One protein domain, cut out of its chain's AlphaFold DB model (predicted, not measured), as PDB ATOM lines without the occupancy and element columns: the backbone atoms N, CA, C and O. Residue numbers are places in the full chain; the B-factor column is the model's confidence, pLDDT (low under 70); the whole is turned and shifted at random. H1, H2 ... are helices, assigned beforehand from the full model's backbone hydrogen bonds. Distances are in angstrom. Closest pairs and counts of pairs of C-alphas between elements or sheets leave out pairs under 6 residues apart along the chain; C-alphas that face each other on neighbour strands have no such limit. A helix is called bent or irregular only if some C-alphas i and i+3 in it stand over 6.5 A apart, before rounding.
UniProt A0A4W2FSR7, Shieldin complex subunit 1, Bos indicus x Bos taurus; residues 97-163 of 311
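This is residues 97 to 163 of the 311 residues of the protein "Shieldin complex subunit 1" of Bos indicus x Bos taurus (UniProt A0A4W2FSR7). A helical hairpin of two long helices, H2 and H3, is joined by a third helix, H1, whose later part packs on the later half of H3 while H1 and H2 stay apart. H3 thus has both H1 and H2 as partners, and a very short helix, H4, follows just past its last residues. The printed part has 67 residues with four named helices, in the order H1, H2, H3, H4, and no named strand; the class is all helix. The whole is compact, with a radius of gyration of the C-alphas of 12.1 A, and elongated, spanning 34 by 22 by 21 A.

H1 is residues 97 to 108, beginning at C-alpha 97 at (51.379, 45.590, -49.518), and measures 15.4 A from first to last C-alpha. H2 is residues 117 to 134, 25.7 A long, with C-alpha 117 at (23.129, 29.101, -42.802). H3, the longest helix by residues, is residues 137 to 156 and measures 29.6 A. It is irregular, with C-alphas 138 and 141 lying 8.4 A apart, and it has a kink of 29 degrees near residue 144. H4 is residues 159 to 162, ending at C-alpha 162 at (31.080, 27.810, -30.464).

H2 and H3 form a helical hairpin and touch, the closest C-alphas being those of Leu 133 and Leu 143, 5.6 A apart. They run opposite ways at a shallow tilt of 22 degrees. H1 touches H3 with residues 104 to 108 alone, and H3 touches H1 with residues 147 to 154 alone; the closest C-alphas are those of Gly 108 and Val 151, 4.7 A apart. H1 and H3 run the same way at a steep tilt of 39 degrees. H1 and H2 are apart. H4 is close to H3 but not clearly touching, with the C-alphas of Phe 153 and Ile 160 the closest at 7.1 A, and it is apart from H1 and H2. In H1 and H2 every O i to N i+4 pair is within hydrogen-bond range; in H3 14 of 16 are, and H4 is too short for such a pair.

The two C-alphas farthest apart are those of Gly 115 and Asn 138, at 35.7 A, and the first and last printed C-alphas are 32.2 A apart. The printed part has no cut. The links from H2 to H3 and from H3 to H4 are tight, with 2 residues each, and the link from H1 to H2 is short, with 8 residues. The mean pLDDT of the printed part is 75.5; residues 110 to 116, residue 137 and residues 156 to 163 are under 70.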
ATOM      1  N   ARG A  97      52.808  45.280 -49.342       78.19
ATOM      2  CA  ARG A  97      51.379  45.590 -49.518       78.19
ATOM      3  C   ARG A  97      50.729  44.677 -50.551       78.19
ATOM      4  O   ARG A  97      49.723  44.044 -50.245       78.19
ATOM      5  N   LYS A  98      51.359  44.519 -51.720       82.81
ATOM      6  CA  LYS A  98      50.896  43.597 -52.770       82.81
ATOM      7  C   LYS A  98      50.849  42.148 -52.284       82.81
ATOM      8  O   LYS A  98      49.913  41.424 -52.612       82.81
ATOM      9  N   SER A  99      51.831  41.719 -51.491       83.25
ATOM     10  CA  SER A  99      51.857  40.368 -50.924       83.25
ATOM     11  C   SER A  99      50.713  40.134 -49.936       83.25
ATOM     12  O   SER A  99      50.097  39.069 -49.957       83.25
ATOM     13  N   LEU A 100      50.407  41.115 -49.084       79.50
ATOM     14  CA  LEU A 100      49.279  41.046 -48.153       79.50
ATOM     15  C   LEU A 100      47.938  41.065 -48.886       79.50
ATOM     16  O   LEU A 100      47.054  40.278 -48.556       79.50
ATOM     17  N   ASP A 101      47.791  41.907 -49.907       82.75
ATOM     18  CA  ASP A 101      46.585  41.929 -50.737       82.75
ATOM     19  C   ASP A 101      46.349  40.574 -51.405       82.75
ATOM     20  O   ASP A 101      45.252  40.025 -51.307       82.75
ATOM     21  N   LYS A 102      47.406  39.977 -51.967       86.56
ATOM     22  CA  LYS A 102      47.363  38.628 -52.539       86.56
ATOM     23  C   LYS A 102      46.998  37.570 -51.496       86.56
ATOM     24  O   LYS A 102      46.224  36.663 -51.789       86.56
ATOM     25  N   PHE A 103      47.526  37.674 -50.277       82.69
ATOM     26  CA  PHE A 103      47.170  36.772 -49.181       82.69
ATOM     27  C   PHE A 103      45.670  36.847 -48.859       82.69
ATOM     28  O   PHE A 103      44.985  35.826 -48.856       82.69
ATOM     29  N   TYR A 104      45.129  38.047 -48.639       82.25
ATOM     30  CA  TYR A 104      43.705  38.204 -48.335       82.25
ATOM     31  C   TYR A 104      42.801  37.838 -49.513       82.25
ATOM     32  O   TYR A 104      41.677  37.396 -49.296       82.25
ATOM     33  N   GLU A 105      43.270  37.980 -50.749       86.19
ATOM     34  CA  GLU A 105      42.552  37.510 -51.932       86.19
ATOM     35  C   GLU A 105      42.472  35.978 -51.969       86.19
ATOM     36  O   GLU A 105      41.390  35.417 -52.132       86.19
ATOM     37  N   VAL A 106      43.598  35.290 -51.759       79.12
ATOM     38  CA  VAL A 106      43.670  33.822 -51.815       79.12
ATOM     39  C   VAL A 106      42.916  33.176 -50.650       79.12
ATOM     40  O   VAL A 106      42.156  32.234 -50.861       79.12
ATOM     41  N   PHE A 107      43.092  33.684 -49.427       73.75
ATOM     42  CA  PHE A 107      42.558  33.057 -48.210       73.75
ATOM     43  C   PHE A 107      41.263  33.699 -47.691       73.75
ATOM     44  O   PHE A 107      40.541  33.110 -46.885       73.75
ATOM     45  N   GLY A 108      40.944  34.918 -48.124       72.38
ATOM     46  CA  GLY A 108      39.740  35.627 -47.693       72.38
ATOM     47  C   GLY A 108      38.485  35.206 -48.448       72.38
ATOM     48  O   GLY A 108      37.384  35.533 -48.007       72.38
ATOM     49  N   ASN A 109      38.604  34.471 -49.552       76.50
ATOM     50  CA  ASN A 109      37.439  33.977 -50.274       76.50
ATOM     51  C   ASN A 109      36.809  32.775 -49.551       76.50
ATOM     52  O   ASN A 109      37.527  31.857 -49.152       76.50
ATOM     53  N   PRO A 110      35.478  32.775 -49.352       65.62
ATOM     54  CA  PRO A 110      34.796  31.693 -48.664       65.62
ATOM     55  C   PRO A 110      34.987  30.391 -49.438       65.62
ATOM     56  O   PRO A 110      34.735  30.328 -50.644       65.62
ATOM     57  N   GLN A 111      35.428  29.352 -48.732       64.56
ATOM     58  CA  GLN A 111      35.526  28.011 -49.291       64.56
ATOM     59  C   GLN A 111      34.115  27.539 -49.679       64.56
ATOM     60  O   GLN A 111      33.170  27.780 -48.917       64.56
ATOM     61  N   PRO A 112      33.923  26.914 -50.855       53.25
ATOM     62  CA  PRO A 112      32.599  26.521 -51.310       53.25
ATOM     63  C   PRO A 112      31.940  25.554 -50.316       53.25
ATOM     64  O   PRO A 112      32.322  24.396 -50.190       53.25
ATOM     65  N   ALA A 113      30.932  26.093 -49.628       55.16
ATOM     66  CA  ALA A 113      29.843  25.420 -48.934       55.16
ATOM     67  C   ALA A 113      30.223  24.335 -47.905       55.16
ATOM     68  O   ALA A 113      29.988  23.147 -48.114       55.16
ATOM     69  N   SER A 114      30.580  24.754 -46.685       56.19
ATOM     70  CA  SER A 114      29.947  24.095 -45.535       56.19
ATOM     71  C   SER A 114      28.491  24.569 -45.521       56.19
ATOM     72  O   SER A 114      28.271  25.770 -45.413       56.19
ATOM     73  N   GLY A 115      27.499  23.692 -45.691       58.53
ATOM     74  CA  GLY A 115      26.072  24.047 -45.834       58.53
ATOM     75  C   GLY A 115      25.393  24.647 -44.588       58.53
ATOM     76  O   GLY A 115      24.250  24.320 -44.291       58.53
ATOM     77  N   ASN A 116      26.081  25.493 -43.821       69.50
ATOM     78  CA  ASN A 116      25.580  26.145 -42.617       69.50
ATOM     79  C   ASN A 116      25.055  27.562 -42.932       69.50
ATOM     80  O   ASN A 116      25.770  28.458 -43.391       69.50
ATOM     81  N   SER A 117      23.779  27.794 -42.626       72.38
ATOM     82  CA  SER A 117      23.129  29.101 -42.802       72.38
ATOM     83  C   SER A 117      23.834  30.212 -42.015       72.38
ATOM     84  O   SER A 117      24.012  31.318 -42.524       72.38
ATOM     85  N   LEU A 118      24.321  29.902 -40.807       73.75
ATOM     86  CA  LEU A 118      25.041  30.848 -39.952       73.75
ATOM     87  C   LEU A 118      26.375  31.301 -40.564       73.75
ATOM     88  O   LEU A 118      26.653  32.497 -40.576       73.75
ATOM     89  N   SER A 119      27.202  30.383 -41.086       72.94
ATOM     90  CA  SER A 119      28.488  30.798 -41.667       72.94
ATOM     91  C   SER A 119      28.298  31.546 -42.974       72.94
ATOM     92  O   SER A 119      28.985  32.535 -43.203       72.94
ATOM     93  N   THR A 120      27.273  31.185 -43.749       75.69
ATOM     94  CA  THR A 120      26.866  31.961 -44.926       75.69
ATOM     95  C   THR A 120      26.509  33.400 -44.539       75.69
ATOM     96  O   THR A 120      27.021  34.342 -45.140       75.69
ATOM     97  N   SER A 121      25.712  33.588 -43.480       76.31
ATOM     98  CA  SER A 121      25.329  34.918 -42.990       76.31
ATOM     99  C   SER A 121      26.520  35.727 -42.461       76.31
ATOM    100  O   SER A 121      26.606  36.926 -42.723       76.31
ATOM    101  N   VAL A 122      27.448  35.096 -41.735       75.88
ATOM    102  CA  VAL A 122      28.659  35.756 -41.212       75.88
ATOM    103  C   VAL A 122      29.606  36.137 -42.348       75.88
ATOM    104  O   VAL A 122      30.065  37.276 -42.405       75.88
ATOM    105  N   CYS A 123      29.844  35.231 -43.298       79.00
ATOM    106  CA  CYS A 123      30.638  35.500 -44.494       79.00
ATOM    107  C   CYS A 123      30.052  36.644 -45.322       79.00
ATOM    108  O   CYS A 123      30.801  37.495 -45.805       79.00
ATOM    109  N   GLN A 124      28.727  36.687 -45.474       81.00
ATOM    110  CA  GLN A 124      28.041  37.763 -46.183       81.00
ATOM    111  C   GLN A 124      28.209  39.104 -45.459       81.00
ATOM    112  O   GLN A 124      28.594  40.084 -46.092       81.00
ATOM    113  N   CYS A 125      28.003  39.134 -44.139       79.81
ATOM    114  CA  CYS A 125      28.176  40.335 -43.319       79.81
ATOM    115  C   CYS A 125      29.616  40.872 -43.379       79.81
ATOM    116  O   CYS A 125      29.831  42.052 -43.652       79.81
ATOM    117  N   LEU A 126      30.612  39.995 -43.218       81.25
ATOM    118  CA  LEU A 126      32.027  40.349 -43.351       81.25
ATOM    119  C   LEU A 126      32.346  40.894 -44.745       81.25
ATOM    120  O   LEU A 126      33.046  41.894 -44.872       81.25
ATOM    121  N   SER A 127      31.823  40.259 -45.796       85.88
ATOM    122  CA  SER A 127      32.062  40.691 -47.178       85.88
ATOM    123  C   SER A 127      31.449  42.063 -47.453       85.88
ATOM    124  O   SER A 127      32.092  42.904 -48.076       85.88
ATOM    125  N   GLN A 128      30.238  42.307 -46.948       84.38
ATOM    126  CA  GLN A 128      29.588  43.608 -47.041       84.38
ATOM    127  C   GLN A 128      30.428  44.683 -46.346       84.38
ATOM    128  O   GLN A 128      30.768  45.682 -46.973       84.38
ATOM    129  N   LYS A 129      30.840  44.445 -45.095       83.12
ATOM    130  CA  LYS A 129      31.624  45.420 -44.330       83.12
ATOM    131  C   LYS A 129      32.985  45.706 -44.964       83.12
ATOM    132  O   LYS A 129      33.419  46.851 -45.006       83.12
ATOM    133  N   ILE A 130      33.651  44.684 -45.501       85.75
ATOM    134  CA  ILE A 130      34.912  44.845 -46.240       85.75
ATOM    135  C   ILE A 130      34.708  45.726 -47.474       85.75
ATOM    136  O   ILE A 130      35.546  46.578 -47.743       85.75
ATOM    137  N   ASN A 131      33.616  45.539 -48.218       88.88
ATOM    138  CA  ASN A 131      33.330  46.366 -49.390       88.88
ATOM    139  C   ASN A 131      32.998  47.813 -48.997       88.88
ATOM    140  O   ASN A 131      33.519  48.724 -49.623       88.88
ATOM    141  N   GLU A 132      32.236  48.029 -47.922       88.12
ATOM    142  CA  GLU A 132      31.963  49.375 -47.384       88.12
ATOM    143  C   GLU A 132      33.247  50.107 -46.960       88.12
ATOM    144  O   GLU A 132      33.385  51.310 -47.172       88.12
ATOM    145  N   LEU A 133      34.199  49.382 -46.366       82.31
ATOM    146  CA  LEU A 133      35.467  49.946 -45.899       82.31
ATOM    147  C   LEU A 133      36.505  50.115 -47.016       82.31
ATOM    148  O   LEU A 133      37.412  50.927 -46.866       82.31
ATOM    149  N   LYS A 134      36.394  49.377 -48.126       82.81
ATOM    150  CA  LYS A 134      37.291  49.521 -49.288       82.81
ATOM    151  C   LYS A 134      37.200  50.901 -49.928       82.81
ATOM    152  O   LYS A 134      38.210  51.401 -50.411       82.81
ATOM    153  N   ASP A 135      36.021  51.510 -49.884       80.44
ATOM    154  CA  ASP A 135      35.777  52.829 -50.465       80.44
ATOM    155  C   ASP A 135      36.175  53.976 -49.510       80.44
ATOM    156  O   ASP A 135      36.059  55.149 -49.861       80.44
ATOM    157  N   GLN A 136      36.661  53.661 -48.298       76.94
ATOM    158  CA  GLN A 136      37.050  54.635 -47.274       76.94
ATOM    159  C   GLN A 136      38.559  54.600 -46.984       76.94
ATOM    160  O   GLN A 136      39.061  53.727 -46.278       76.94
ATOM    161  N   GLU A 137      39.286  55.620 -47.445       67.31
ATOM    162  CA  GLU A 137      40.755  55.712 -47.335       67.31
ATOM    163  C   GLU A 137      41.268  55.750 -45.874       67.31
ATOM    164  O   GLU A 137      42.310  55.182 -45.541       67.31
ATOM    165  N   ASN A 138      40.479  56.318 -44.955       73.50
ATOM    166  CA  ASN A 138      40.868  56.511 -43.550       73.50
ATOM    167  C   ASN A 138      40.673  55.277 -42.650       73.50
ATOM    168  O   ASN A 138      40.968  55.338 -41.459       73.50
ATOM    169  N   GLN A 139      40.166  54.163 -43.182       72.19
ATOM    170  CA  GLN A 139      39.806  52.977 -42.392       72.19
ATOM    171  C   GLN A 139      40.643  51.746 -42.750       72.19
ATOM    172  O   GLN A 139      40.202  50.610 -42.587       72.19
ATOM    173  N   THR A 140      41.882  51.954 -43.201       78.00
ATOM    174  CA  THR A 140      42.774  50.869 -43.639       78.00
ATOM    175  C   THR A 140      42.998  49.820 -42.544       78.00
ATOM    176  O   THR A 140      42.907  48.623 -42.811       78.00
ATOM    177  N   TYR A 141      43.230  50.236 -41.295       75.75
ATOM    178  CA  TYR A 141      43.403  49.303 -40.173       75.75
ATOM    179  C   TYR A 141      42.141  48.461 -39.920       75.75
ATOM    180  O   TYR A 141      42.204  47.237 -39.780       75.75
ATOM    181  N   THR A 142      40.981  49.115 -39.931       78.00
ATOM    182  CA  THR A 142      39.673  48.480 -39.759       78.00
ATOM    183  C   THR A 142      39.410  47.476 -40.883       78.00
ATOM    184  O   THR A 142      39.097  46.318 -40.618       78.00
ATOM    185  N   LEU A 143      39.643  47.867 -42.139       82.00
ATOM    186  CA  LEU A 143      39.523  46.998 -43.310       82.00
ATOM    187  C   LEU A 143      40.394  45.742 -43.175       82.00
ATOM    188  O   LEU A 143      39.901  44.628 -43.357       82.00
ATOM    189  N   ARG A 144      41.673  45.908 -42.812       81.25
ATOM    190  CA  ARG A 144      42.614  44.791 -42.610       81.25
ATOM    191  C   ARG A 144      42.160  43.856 -41.493       81.25
ATOM    192  O   ARG A 144      42.267  42.640 -41.634       81.25
ATOM    193  N   SER A 145      41.587  44.406 -40.426       76.75
ATOM    194  CA  SER A 145      41.033  43.623 -39.318       76.75
ATOM    195  C   SER A 145      39.864  42.746 -39.778       76.75
ATOM    196  O   SER A 145      39.841  41.549 -39.492       76.75
ATOM    197  N   PHE A 146      38.939  43.292 -40.574       81.31
ATOM    198  CA  PHE A 146      37.834  42.517 -41.145       81.31
ATOM    199  C   PHE A 146      38.302  41.483 -42.182       81.31
ATOM    200  O   PHE A 146      37.777  40.369 -42.217       81.31
ATOM    201  N   GLN A 147      39.316  41.804 -42.990       82.75
ATOM    202  CA  GLN A 147      39.935  40.849 -43.916       82.75
ATOM    203  C   GLN A 147      40.575  39.671 -43.168       82.75
ATOM    204  O   GLN A 147      40.369  38.519 -43.546       82.75
ATOM    205  N   MET A 148      41.282  39.941 -42.069       82.19
ATOM    206  CA  MET A 148      41.854  38.902 -41.212       82.19
ATOM    207  C   MET A 148      40.772  38.067 -40.523       82.19
ATOM    208  O   MET A 148      40.845  36.839 -40.531       82.19
ATOM    209  N   ALA A 149      39.726  38.706 -39.991       79.38
ATOM    210  CA  ALA A 149      38.588  38.007 -39.399       79.38
ATOM    211  C   ALA A 149      37.936  37.043 -40.401       79.38
ATOM    212  O   ALA A 149      37.611  35.914 -40.043       79.38
ATOM    213  N   ARG A 150      37.816  37.449 -41.672       81.12
ATOM    214  CA  ARG A 150      37.300  36.597 -42.751       81.12
ATOM    215  C   ARG A 150      38.208  35.404 -43.045       81.12
ATOM    216  O   ARG A 150      37.693  34.303 -43.183       81.12
ATOM    217  N   VAL A 151      39.530  35.584 -43.075       79.25
ATOM    218  CA  VAL A 151      40.492  34.476 -43.248       79.25
ATOM    219  C   VAL A 151      40.370  33.456 -42.114       79.25
ATOM    220  O   VAL A 151      40.208  32.263 -42.366       79.25
ATOM    221  N   ILE A 152      40.379  33.923 -40.863       80.19
ATOM    222  CA  ILE A 152      40.246  33.061 -39.679       80.19
ATOM    223  C   ILE A 152      38.895  32.333 -39.704       80.19
ATOM    224  O   ILE A 152      38.810  31.134 -39.433       80.19
ATOM    225  N   PHE A 153      37.827  33.047 -40.059       78.44
ATOM    226  CA  PHE A 153      36.496  32.470 -40.157       78.44
ATOM    227  C   PHE A 153      36.397  31.417 -41.265       78.44
ATOM    228  O   PHE A 153      35.832  30.355 -41.032       78.44
ATOM    229  N   ASN A 154      36.983  31.654 -42.439       78.38
ATOM    230  CA  ASN A 154      36.995  30.677 -43.530       78.38
ATOM    231  C   ASN A 154      37.798  29.419 -43.166       78.38
ATOM    232  O   ASN A 154      37.409  28.320 -43.546       78.38
ATOM    233  N   GLN A 155      38.885  29.564 -42.401       73.88
ATOM    234  CA  GLN A 155      39.719  28.438 -41.976       73.88
ATOM    235  C   GLN A 155      39.065  27.598 -40.867       73.88
ATOM    236  O   GLN A 155      39.205  26.377 -40.843       73.88
ATOM    237  N   ASN A 156      38.382  28.239 -39.914       69.31
ATOM    238  CA  ASN A 156      37.840  27.569 -38.728       69.31
ATOM    239  C   ASN A 156      36.314  27.358 -38.765       69.31
ATOM    240  O   ASN A 156      35.778  26.618 -37.932       69.31
ATOM    241  N   GLY A 157      35.595  27.991 -39.690       69.81
ATOM    242  CA  GLY A 157      34.136  27.979 -39.780       69.81
ATOM    243  C   GLY A 157      33.447  28.444 -38.492       69.81
ATOM    244  O   GLY A 157      34.017  29.141 -37.654       69.81
ATOM    245  N   CYS A 158      32.211  27.983 -38.267       65.12
ATOM    246  CA  CYS A 158      31.440  28.310 -37.060       65.12
ATOM    247  C   CYS A 158      32.025  27.746 -35.752       65.12
ATOM    248  O   CYS A 158      31.555  28.118 -34.678       65.12
ATOM    249  N   SER A 159      33.048  26.884 -35.801       64.06
ATOM    250  CA  SER A 159      33.684  26.348 -34.586       64.06
ATOM    251  C   SER A 159      34.351  27.445 -33.746       64.06
ATOM    252  O   SER A 159      34.462  27.323 -32.525       64.06
ATOM    253  N   ILE A 160      34.739  28.559 -34.381       62.22
ATOM    254  CA  ILE A 160      35.260  29.733 -33.678       62.22
ATOM    255  C   ILE A 160      34.197  30.418 -32.821       62.22
ATOM    256  O   ILE A 160      34.533  30.952 -31.766       62.22
ATOM    257  N   LEU A 161      32.932  30.341 -33.248       62.44
ATOM    258  CA  LEU A 161      31.791  30.941 -32.562       62.44
ATOM    259  C   LEU A 161      31.230  30.047 -31.450       62.44
ATOM    260  O   LEU A 161      30.549  30.501 -30.542       62.44
ATOM    261  N   GLN A 162      31.506  28.747 -31.506       55.72
ATOM    262  CA  GLN A 162      31.080  27.810 -30.464       55.72
ATOM    263  C   GLN A 162      32.064  27.749 -29.292       55.72
ATOM    264  O   GLN A 162      31.688  27.347 -28.196       55.72
ATOM    265  N   LYS A 163      33.315  28.187 -29.492       55.00
ATOM    266  CA  LYS A 163      34.354  28.244 -28.449       55.00
ATOM    267  C   LYS A 163      34.226  29.442 -27.500       55.00
ATOM    268  O   LYS A 163      35.152  29.716 -26.739       55.00
TER     269      LYS A 163